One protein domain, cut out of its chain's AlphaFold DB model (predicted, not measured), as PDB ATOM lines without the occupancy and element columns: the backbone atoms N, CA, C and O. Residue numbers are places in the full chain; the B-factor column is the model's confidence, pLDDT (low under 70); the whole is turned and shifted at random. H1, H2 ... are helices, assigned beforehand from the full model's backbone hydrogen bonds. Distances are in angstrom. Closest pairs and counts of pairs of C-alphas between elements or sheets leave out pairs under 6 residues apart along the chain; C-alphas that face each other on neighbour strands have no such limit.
ATOM      1  N   ALA A   2      12.550  30.226  74.499       75.31
ATOM      2  CA  ALA A   2      11.745  29.774  73.359       75.31
ATOM      3  C   ALA A   2      10.944  28.482  73.640       75.31
ATOM      4  O   ALA A   2       9.879  28.287  73.071       75.31
ATOM      5  N   PHE A   3      11.420  27.636  74.561       79.62
ATOM      6  CA  PHE A   3      10.856  26.310  74.851       79.62
ATOM      7  C   PHE A   3      10.116  26.223  76.200       79.62
ATOM      8  O   PHE A   3       9.997  25.149  76.786       79.62
ATOM      9  N   GLY A   4       9.625  27.353  76.717       88.19
ATOM     10  CA  GLY A   4       8.908  27.401  77.995       88.19
ATOM     11  C   GLY A   4       9.818  27.267  79.223       88.19
ATOM     12  O   GLY A   4      11.005  27.595  79.177       88.19
ATOM     13  N   ASN A   5       9.234  26.845  80.349       92.75
ATOM     14  CA  ASN A   5       9.950  26.726  81.622       92.75
ATOM     15  C   ASN A   5      10.817  25.453  81.666       92.75
ATOM     16  O   ASN A   5      10.343  24.395  81.242       92.75
ATOM     17  N   PRO A   6      12.036  25.501  82.238       93.06
ATOM     18  CA  PRO A   6      12.908  24.338  82.323       93.06
ATOM     19  C   PRO A   6      12.290  23.265  83.218       93.06
ATOM     20  O   PRO A   6      11.783  23.549  84.302       93.06
ATOM     21  N   THR A   7      12.368  22.015  82.779       95.25
ATOM     22  CA  THR A   7      11.917  20.843  83.545       95.25
ATOM     23  C   THR A   7      13.080  20.027  84.097       95.25
ATOM     24  O   THR A   7      12.886  19.237  85.023       95.25
ATOM     25  N   LYS A   8      14.288  20.249  83.571       95.06
ATOM     26  CA  LYS A   8      15.524  19.546  83.913       95.06
ATOM     27  C   LYS A   8      16.717  20.502  83.837       95.06
ATOM     28  O   LYS A   8      16.719  21.399  82.999       95.06
ATOM     29  N   TYR A   9      17.716  20.311  84.693       95.19
ATOM     30  CA  TYR A   9      18.945  21.107  84.711       95.19
ATOM     31  C   TYR A   9      20.167  20.246  85.041       95.19
ATOM     32  O   TYR A   9      20.068  19.253  85.760       95.19
ATOM     33  N   LEU A  10      21.332  20.655  84.548       94.69
ATOM     34  CA  LEU A  10      22.627  20.123  84.962       94.69
ATOM     35  C   LEU A  10      23.283  21.155  85.884       94.69
ATOM     36  O   LEU A  10      23.418  22.318  85.509       94.69
ATOM     37  N   ARG A  11      23.651  20.753  87.104       92.50
ATOM     38  CA  ARG A  11      24.348  21.632  88.049       92.50
ATOM     39  C   ARG A  11      25.846  21.382  87.940       92.50
ATOM     40  O   ARG A  11      26.288  20.284  88.253       92.50
ATOM     41  N   LEU A  12      26.583  22.400  87.516       90.25
ATOM     42  CA  LEU A  12      28.043  22.393  87.462       90.25
ATOM     43  C   LEU A  12      28.624  22.956  88.764       90.25
ATOM     44  O   LEU A  12      28.004  23.826  89.390       90.25
ATOM     45  N   ASP A  13      29.782  22.448  89.177       84.94
ATOM     46  CA  ASP A  13      30.482  22.883  90.387       84.94
ATOM     47  C   ASP A  13      31.646  23.805  90.024       84.94
ATOM     48  O   ASP A  13      32.520  23.455  89.240       84.94
ATOM     49  N   LYS A  14      31.701  24.984  90.642       76.88
ATOM     50  CA  LYS A  14      32.760  25.971  90.399       76.88
ATOM     51  C   LYS A  14      34.153  25.463  90.786       76.88
ATOM     52  O   LYS A  14      35.135  26.013  90.295       76.88
ATOM     53  N   VAL A  15      34.244  24.431  91.629       74.75
ATOM     54  CA  VAL A  15      35.517  23.781  91.981       74.75
ATOM     55  C   VAL A  15      36.212  23.183  90.750       74.75
ATOM     56  O   VAL A  15      37.437  23.143  90.718       74.75
ATOM     57  N   GLY A  16      35.458  22.803  89.713       69.50
ATOM     58  CA  GLY A  16      36.005  22.247  88.473       69.50
ATOM     59  C   GLY A  16      36.822  23.234  87.629       69.50
ATOM     60  O   GLY A  16      37.509  22.824  86.705       69.50
ATOM     61  N   VAL A  17      36.784  24.540  87.905       78.44
ATOM     62  CA  VAL A  17      37.543  25.533  87.122       78.44
ATOM     63  C   VAL A  17      39.030  25.461  87.463       78.44
ATOM     64  O   VAL A  17      39.397  25.523  88.640       78.44
ATOM     65  N   ALA A  18      39.898  25.397  86.449       68.12
ATOM     66  CA  ALA A  18      41.347  25.471  86.643       68.12
ATOM     67  C   ALA A  18      41.717  26.756  87.407       68.12
ATOM     68  O   ALA A  18      41.262  27.836  87.055       68.12
ATOM     69  N   GLY A  19      42.494  26.663  88.489       68.62
ATOM     70  CA  GLY A  19      42.806  27.817  89.349       68.62
ATOM     71  C   GLY A  19      41.670  28.269  90.284       68.62
ATOM     72  O   GLY A  19      41.890  29.155  91.102       68.62
ATOM     73  N   SER A  20      40.486  27.649  90.197       66.06
ATOM     74  CA  SER A  20      39.353  27.707  91.141       66.06
ATOM     75  C   SER A  20      38.910  29.103  91.604       66.06
ATOM     76  O   SER A  20      38.337  29.248  92.688       66.06
ATOM     77  N   THR A  21      39.127  30.148  90.801       78.75
ATOM     78  CA  THR A  21      38.649  31.495  91.130       78.75
ATOM     79  C   THR A  21      37.276  31.757  90.518       78.75
ATOM     80  O   THR A  21      36.986  31.421  89.368       78.75
ATOM     81  N   ARG A  22      36.413  32.427  91.289       84.81
ATOM     82  CA  ARG A  22      35.131  32.960  90.802       84.81
ATOM     83  C   ARG A  22      35.312  33.820  89.547       84.81
ATOM     84  O   ARG A  22      34.477  33.775  88.654       84.81
ATOM     85  N   GLU A  23      36.411  34.562  89.482       88.00
ATOM     86  CA  GLU A  23      36.755  35.432  88.359       88.00
ATOM     87  C   GLU A  23      36.943  34.654  87.054       88.00
ATOM     88  O   GLU A  23      36.475  35.104  86.013       88.00
ATOM     89  N   MET A  24      37.567  33.470  87.093       87.62
ATOM     90  CA  MET A  24      37.731  32.637  85.896       87.62
ATOM     91  C   MET A  24      36.404  32.081  85.388       87.62
ATOM     92  O   MET A  24      36.181  32.056  84.176       87.62
ATOM     93  N   TRP A  25      35.510  31.693  86.300       91.44
ATOM     94  CA  TRP A  25      34.147  31.303  85.940       91.44
ATOM     95  C   TRP A  25      33.404  32.464  85.269       91.44
ATOM     96  O   TRP A  25      32.899  32.316  84.156       91.44
ATOM     97  N   ASP A  26      33.362  33.625  85.932       92.56
ATOM     98  CA  ASP A  26      32.630  34.799  85.450       92.56
ATOM     99  C   ASP A  26      33.203  35.285  84.102       92.56
ATOM    100  O   ASP A  26      32.439  35.581  83.181       92.56
ATOM    101  N   ARG A  27      34.533  35.263  83.935       92.62
ATOM    102  CA  ARG A  27      35.207  35.576  82.666       92.62
ATOM    103  C   ARG A  27      34.854  34.584  81.559       92.62
ATOM    104  O   ARG A  27      34.475  35.023  80.480       92.62
ATOM    105  N   GLY A  28      34.922  33.275  81.811       93.06
ATOM    106  CA  GLY A  28      34.600  32.269  80.792       93.06
ATOM    107  C   GLY A  28      33.148  32.355  80.308       93.06
ATOM    108  O   GLY A  28      32.883  32.237  79.112       93.06
ATOM    109  N   VAL A  29      32.204  32.640  81.212       94.88
ATOM    110  CA  VAL A  29      30.797  32.891  80.847       94.88
ATOM    111  C   VAL A  29      30.648  34.183  80.036       94.88
ATOM    112  O   VAL A  29      29.887  34.221  79.062       94.88
ATOM    113  N   HIS A  30      31.355  35.244  80.434       96.19
ATOM    114  CA  HIS A  30      31.316  36.527  79.741       96.19
ATOM    115  C   HIS A  30      31.877  36.421  78.319       96.19
ATOM    116  O   HIS A  30      31.183  36.780  77.372       96.19
ATOM    117  N   GLU A  31      33.070  35.849  78.155       95.75
ATOM    118  CA  GLU A  31      33.715  35.653  76.852       95.75
ATOM    119  C   GLU A  31      32.857  34.795  75.919       95.75
ATOM    120  O   GLU A  31      32.641  35.160  74.765       95.75
ATOM    121  N   ALA A  32      32.275  33.704  76.427       95.88
ATOM    122  CA  ALA A  32      31.359  32.893  75.636       95.88
ATOM    123  C   ALA A  32      30.147  33.699  75.150       95.88
ATOM    124  O   ALA A  32      29.695  33.514  74.025       95.88
ATOM    125  N   SER A  33      29.606  34.587  75.987       95.75
ATOM    126  CA  SER A  33      28.476  35.453  75.621       95.75
ATOM    127  C   SER A  33      28.867  36.516  74.592       95.75
ATOM    128  O   SER A  33      28.102  36.770  73.662       95.75
ATOM    129  N   GLU A  34      30.059  37.100  74.723       96.69
ATOM    130  CA  GLU A  34      30.606  38.067  73.765       96.69
ATOM    131  C   GLU A  34      30.877  37.442  72.393       96.69
ATOM    132  O   GLU A  34      30.636  38.088  71.375       96.69
ATOM    133  N   GLU A  35      31.304  36.182  72.357       94.50
ATOM    134  CA  GLU A  35      31.470  35.426  71.117       94.50
ATOM    135  C   GLU A  35      30.104  35.068  70.505       94.50
ATOM    136  O   GLU A  35      29.819  35.356  69.340       94.50
ATOM    137  N   TYR A  36      29.210  34.469  71.297       92.94
ATOM    138  CA  TYR A  36      27.954  33.921  70.783       92.94
ATOM    139  C   TYR A  36      26.889  34.975  70.464       92.94
ATOM    140  O   TYR A  36      26.000  34.693  69.661       92.94
ATOM    141  N   LYS A  37      26.983  36.211  70.980       91.94
ATOM    142  CA  LYS A  37      26.085  37.303  70.545       91.94
ATOM    143  C   LYS A  37      26.239  37.634  69.055       91.94
ATOM    144  O   LYS A  37      25.292  38.123  68.447       91.94
ATOM    145  N   GLY A  38      27.425  37.393  68.485       89.81
ATOM    146  CA  GLY A  38      27.727  37.622  67.070       89.81
ATOM    147  C   GLY A  38      27.502  36.399  66.177       89.81
ATOM    148  O   GLY A  38      27.576  36.520  64.955       89.81
ATOM    149  N   ARG A  39      27.227  35.224  66.758       87.38
ATOM    150  CA  ARG A  39      27.075  33.961  66.024       87.38
ATOM    151  C   ARG A  39      25.615  33.618  65.769       87.38
ATOM    152  O   ARG A  39      24.755  33.706  66.650       87.38
ATOM    153  N   MET A  40      25.334  33.157  64.553       84.88
ATOM    154  CA  MET A  40      24.015  32.642  64.214       84.88
ATOM    155  C   MET A  40      23.803  31.287  64.889       84.88
ATOM    156  O   MET A  40      24.446  30.299  64.539       84.88
ATOM    157  N   HIS A  41      22.854  31.238  65.818       79.31
ATOM    158  CA  HIS A  41      22.468  29.994  66.463       79.31
ATOM    159  C   HIS A  41      21.552  29.186  65.546       79.31
ATOM    160  O   HIS A  41      20.554  29.694  65.030       79.31
ATOM    161  N   ASN A  42      21.859  27.907  65.382       82.81
ATOM    162  CA  ASN A  42      20.992  26.935  64.731       82.81
ATOM    163  C   ASN A  42      20.604  25.838  65.733       82.81
ATOM    164  O   ASN A  42      21.188  25.720  66.803       82.81
ATOM    165  N   LEU A  43      19.583  25.041  65.420       78.06
ATOM    166  CA  LEU A  43      19.036  24.093  66.394       78.06
ATOM    167  C   LEU A  43      19.986  22.911  66.681       78.06
ATOM    168  O   LEU A  43      20.047  22.430  67.814       78.06
ATOM    169  N   CYS A  44      20.744  22.453  65.681       77.56
ATOM    170  CA  CYS A  44      21.419  21.150  65.730       77.56
ATOM    171  C   CYS A  44      22.946  21.213  65.895       77.56
ATOM    172  O   CYS A  44      23.510  20.368  66.581       77.56
ATOM    173  N   CYS A  45      23.614  22.189  65.284       78.50
ATOM    174  CA  CYS A  45      25.067  22.198  65.073       78.50
ATOM    175  C   CYS A  45      25.798  23.359  65.773       78.50
ATOM    176  O   CYS A  45      26.960  23.204  66.133       78.50
ATOM    177  N   ASP A  46      25.144  24.496  66.002       87.00
ATOM    178  CA  ASP A  46      25.684  25.618  66.782       87.00
ATOM    179  C   ASP A  46      24.563  26.219  67.629       87.00
ATOM    180  O   ASP A  46      23.850  27.128  67.210       87.00
ATOM    181  N   ASN A  47      24.328  25.599  68.783       90.31
ATOM    182  CA  ASN A  47      23.159  25.843  69.623       90.31
ATOM    183  C   ASN A  47      23.569  26.268  71.038       90.31
ATOM    184  O   ASN A  47      24.742  26.484  71.339       90.31
ATOM    185  N   CYS A  48      22.596  26.347  71.945       90.38
ATOM    186  CA  CYS A  48      22.840  26.733  73.333       90.38
ATOM    187  C   CYS A  48      23.843  25.815  74.058       90.38
ATOM    188  O   CYS A  48      24.545  26.269  74.956       90.38
ATOM    189  N   HIS A  49      23.942  24.534  73.689       93.94
ATOM    190  CA  HIS A  49      24.963  23.649  74.253       93.94
ATOM    191  C   HIS A  49      26.350  23.947  73.679       93.94
ATOM    192  O   HIS A  49      27.323  23.829  74.412       93.94
ATOM    193  N   SER A  50      26.465  24.367  72.415       95.12
ATOM    194  CA  SER A  50      27.738  24.840  71.853       95.12
ATOM    195  C   SER A  50      28.238  26.091  72.588       95.12
ATOM    196  O   SER A  50      29.409  26.151  72.951       95.12
ATOM    197  N   HIS A  51      27.335  27.025  72.920       95.06
ATOM    198  CA  HIS A  51      27.649  28.199  73.750       95.06
ATOM    199  C   HIS A  51      28.180  27.817  75.137       95.06
ATOM    200  O   HIS A  51      29.239  28.290  75.551       95.06
ATOM    201  N   VAL A  52      27.492  26.910  75.841       95.81
ATOM    202  CA  VAL A  52      27.951  26.423  77.154       95.81
ATOM    203  C   VAL A  52      29.275  25.670  77.030       95.81
ATOM    204  O   VAL A  52      30.170  25.882  77.841       95.81
ATOM    205  N   ALA A  53      29.440  24.828  76.008       96.44
ATOM    206  CA  ALA A  53      30.685  24.108  75.765       96.44
ATOM    207  C   ALA A  53      31.863  25.062  75.540       96.44
ATOM    208  O   ALA A  53      32.936  24.839  76.095       96.44
ATOM    209  N   TYR A  54      31.653  26.147  74.791       96.44
ATOM    210  CA  TYR A  54      32.657  27.193  74.619       96.44
ATOM    211  C   TYR A  54      33.060  27.792  75.970       96.44
ATOM    212  O   TYR A  54      34.245  27.816  76.284       96.44
ATOM    213  N   ALA A  55      32.089  28.172  76.812       96.00
ATOM    214  CA  ALA A  55      32.377  28.694  78.150       96.00
ATOM    215  C   ALA A  55      33.217  27.715  78.988       96.00
ATOM    216  O   ALA A  55      34.214  28.118  79.590       96.00
ATOM    217  N   LEU A  56      32.842  26.429  79.003       95.69
ATOM    218  CA  LEU A  56      33.551  25.390  79.760       95.69
ATOM    219  C   LEU A  56      34.977  25.170  79.258       95.69
ATOM    220  O   LEU A  56      35.885  25.021  80.075       95.69
ATOM    221  N   ASN A  57      35.190  25.210  77.944       95.50
ATOM    222  CA  ASN A  57      36.524  25.113  77.355       95.50
ATOM    223  C   ASN A  57      37.388  26.327  77.703       95.50
ATOM    224  O   ASN A  57      38.542  26.159  78.094       95.50
ATOM    225  N   THR A  58      36.830  27.537  77.622       94.00
ATOM    226  CA  THR A  58      37.527  28.782  77.965       94.00
ATOM    227  C   THR A  58      38.012  28.790  79.414       94.00
ATOM    228  O   THR A  58      39.133  29.212  79.693       94.00
ATOM    229  N   MET A  59      37.196  28.290  80.347       93.06
ATOM    230  CA  MET A  59      37.568  28.211  81.766       93.06
ATOM    231  C   MET A  59      38.295  26.912  82.153       93.06
ATOM    232  O   MET A  59      38.575  26.710  83.333       93.06
ATOM    233  N   GLN A  60      38.593  26.037  81.184       93.19
ATOM    234  CA  GLN A  60      39.209  24.720  81.394       93.19
ATOM    235  C   GLN A  60      38.499  23.911  82.492       93.19
ATOM    236  O   GLN A  60      39.127  23.388  83.417       93.19
ATOM    237  N   TYR A  61      37.169  23.871  82.423       93.19
ATOM    238  CA  TYR A  61      36.338  23.196  83.412       93.19
ATOM    239  C   TYR A  61      36.659  21.691  83.465       93.19
ATOM    240  O   TYR A  61      36.758  21.029  82.430       93.19
ATOM    241  N   ASP A  62      36.833  21.168  84.677       91.25
ATOM    242  CA  ASP A  62      37.358  19.843  85.023       91.25
ATOM    243  C   ASP A  62      38.687  19.505  84.320       91.25
ATOM    244  O   ASP A  62      38.949  18.358  83.955       91.25
ATOM    245  N   GLY A  63      39.534  20.515  84.095       90.56
ATOM    246  CA  GLY A  63      40.823  20.354  83.414       90.56
ATOM    247  C   GLY A  63      40.698  19.987  81.931       90.56
ATOM    248  O   GLY A  63      41.660  19.501  81.339       90.56
ATOM    249  N   SER A  64      39.523  20.195  81.330       91.94
ATOM    250  CA  SER A  64      39.231  19.830  79.946       91.94
ATOM    251  C   SER A  64      38.949  21.050  79.072       91.94
ATOM    252  O   SER A  64      38.287  22.002  79.481       91.94
ATOM    253  N   THR A  65      39.415  20.979  77.824       94.94
ATOM    254  CA  THR A  65      39.114  21.930  76.740       94.94
ATOM    255  C   THR A  65      38.403  21.256  75.564       94.94
ATOM    256  O   THR A  65      38.396  21.787  74.453       94.94
ATOM    257  N   SER A  66      37.840  20.064  75.778       95.94
ATOM    258  CA  SER A  66      37.170  19.267  74.742       95.94
ATOM    259  C   SER A  66      35.660  19.122  74.967       95.94
ATOM    260  O   SER A  66      35.041  18.178  74.464       95.94
ATOM    261  N   TRP A  67      35.054  20.034  75.726       96.75
ATOM    262  CA  TRP A  67      33.607  20.127  75.883       96.75
ATOM    263  C   TRP A  67      32.949  20.433  74.539       96.75
ATOM    264  O   TRP A  67      33.436  21.254  73.760       96.75
ATOM    265  N   ASN A  68      31.825  19.779  74.261       96.00
ATOM    266  CA  ASN A  68      31.039  20.008  73.051       96.00
ATOM    267  C   ASN A  68      29.537  19.797  73.298       96.00
ATOM    268  O   ASN A  68      29.114  19.250  74.321       96.00
ATOM    269  N   MET A  69      28.719  20.204  72.330       95.06
ATOM    270  CA  MET A  69      27.260  20.127  72.410       95.06
ATOM    271  C   MET A  69      26.728  18.706  72.634       95.06
ATOM    272  O   MET A  69      25.749  18.530  73.359       95.06
ATOM    273  N   VAL A  70      27.380  17.687  72.063       94.75
ATOM    274  CA  VAL A  70      26.976  16.280  72.206       94.75
ATOM    275  C   VAL A  70      27.232  15.798  73.630       94.75
ATOM    276  O   VAL A  70      26.326  15.255  74.262       94.75
ATOM    277  N   THR A  71      28.426  16.057  74.171       95.25
ATOM    278  CA  THR A  71      28.764  15.698  75.560       95.25
ATOM    279  C   THR A  71      27.796  16.333  76.557       95.25
ATOM    280  O   THR A  71      27.265  15.637  77.423       95.25
ATOM    281  N   LEU A  72      27.467  17.617  76.384       95.62
ATOM    282  CA  LEU A  72      26.514  18.313  77.248       95.62
ATOM    283  C   LEU A  72      25.081  17.800  77.094       95.62
ATOM    284  O   LEU A  72      24.380  17.666  78.098       95.62
ATOM    285  N   CYS A  73      24.661  17.458  75.874       94.88
ATOM    286  CA  CYS A  73      23.363  16.835  75.629       94.88
ATOM    287  C   CYS A  73      23.227  15.522  76.417       94.88
ATOM    288  O   CYS A  73      22.269  15.348  77.175       94.88
ATOM    289  N   PHE A  74      24.220  14.630  76.322       95.44
ATOM    290  CA  PHE A  74      24.212  13.367  77.065       95.44
ATOM    291  C   PHE A  74      24.317  13.571  78.577       95.44
ATOM    292  O   PHE A  74      23.627  12.884  79.331       95.44
ATOM    293  N   MET A  75      25.109  14.536  79.048       94.94
ATOM    294  CA  MET A  75      25.165  14.848  80.476       94.94
ATOM    295  C   MET A  75      23.833  15.365  81.009       94.94
ATOM    296  O   MET A  75      23.392  14.921  82.066       94.94
ATOM    297  N   LEU A  76      23.145  16.247  80.283       95.12
ATOM    298  CA  LEU A  76      21.814  16.703  80.679       95.12
ATOM    299  C   LEU A  76      20.792  15.553  80.626       95.12
ATOM    300  O   LEU A  76      19.942  15.438  81.514       95.12
ATOM    301  N   LEU A  77      20.882  14.676  79.622       94.00
ATOM    302  CA  LEU A  77      19.992  13.528  79.458       94.00
ATOM    303  C   LEU A  77      20.155  12.500  80.586       94.00
ATOM    304  O   LEU A  77      19.149  12.079  81.155       94.00
ATOM    305  N   LEU A  78      21.388  12.133  80.936       94.31
ATOM    306  CA  LEU A  78      21.675  11.050  81.883       94.31
ATOM    307  C   LEU A  78      21.847  11.544  83.325       94.31
ATOM    308  O   LEU A  78      21.325  10.929  84.249       94.31
ATOM    309  N   HIS A  79      22.522  12.679  83.521       95.00
ATOM    310  CA  HIS A  79      22.897  13.202  84.842       95.00
ATOM    311  C   HIS A  79      22.117  14.457  85.257       95.00
ATOM    312  O   HIS A  79      22.258  14.937  86.384       95.00
ATOM    313  N   GLY A  80      21.285  15.010  84.370       95.00
ATOM    314  CA  GLY A  80      20.455  16.161  84.706       95.00
ATOM    315  C   GLY A  80      19.411  15.823  85.776       95.00
ATOM    316  O   GLY A  80      18.827  14.738  85.795       95.00
TER     317      GLY A  80
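What this domain is: This is residues 2 to 80 of the 111 residues of an uncharacterized protein of Capitella teleta (UniProt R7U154). Three helices make a zigzag: H2 is in the middle, H1 packs at a steep tilt on one side of it, and H3 meets its beginning nearly at a right angle. Before them, residues 2 to 21, with no named element, run the length of the domain. The 79 printed residues hold H1, H2 and H3 in that order, with no named strand; the class is all helix, though under half of the residues are in named elements. The whole is compact, radius of gyration of the C-alphas 12.7 A, spanning 34 by 31 by 23 A.

Where its parts are: Start at C-alpha 2, (11.745, 29.774, 73.359). Find H1, residues 22 to 36, from C-alpha 22 at (35.131, 32.960, 90.802), 21.3 A long. Next come H2, residues 48 to 58, 15.5 A, and H3, residues 69 to 79, 14.9 A, ending at (22.897, 13.202, 84.842).

How they stand to each other: Look at Gly 28 and Ala 55, the closest C-alphas of H1 and H2, 5.0 A apart: these helices touch, opposite ways at a steep tilt of 48 degrees. H2 and H3 touch, about perpendicular at 80 degrees; their closest C-alphas, of His 49 and Met 69, are 4.6 A apart. H1 and H3 are apart. In H1, H2 and H3 every O i to N i+4 pair is within hydrogen-bond range.

The domain as a whole: The farthest C-alphas, of Gly 4 and Gly 19, are 35.8 A apart. The printed part has no cut; the link from H1 to H2 is long. Check the pLDDT at residue 16 and residues 18 to 20, under 70.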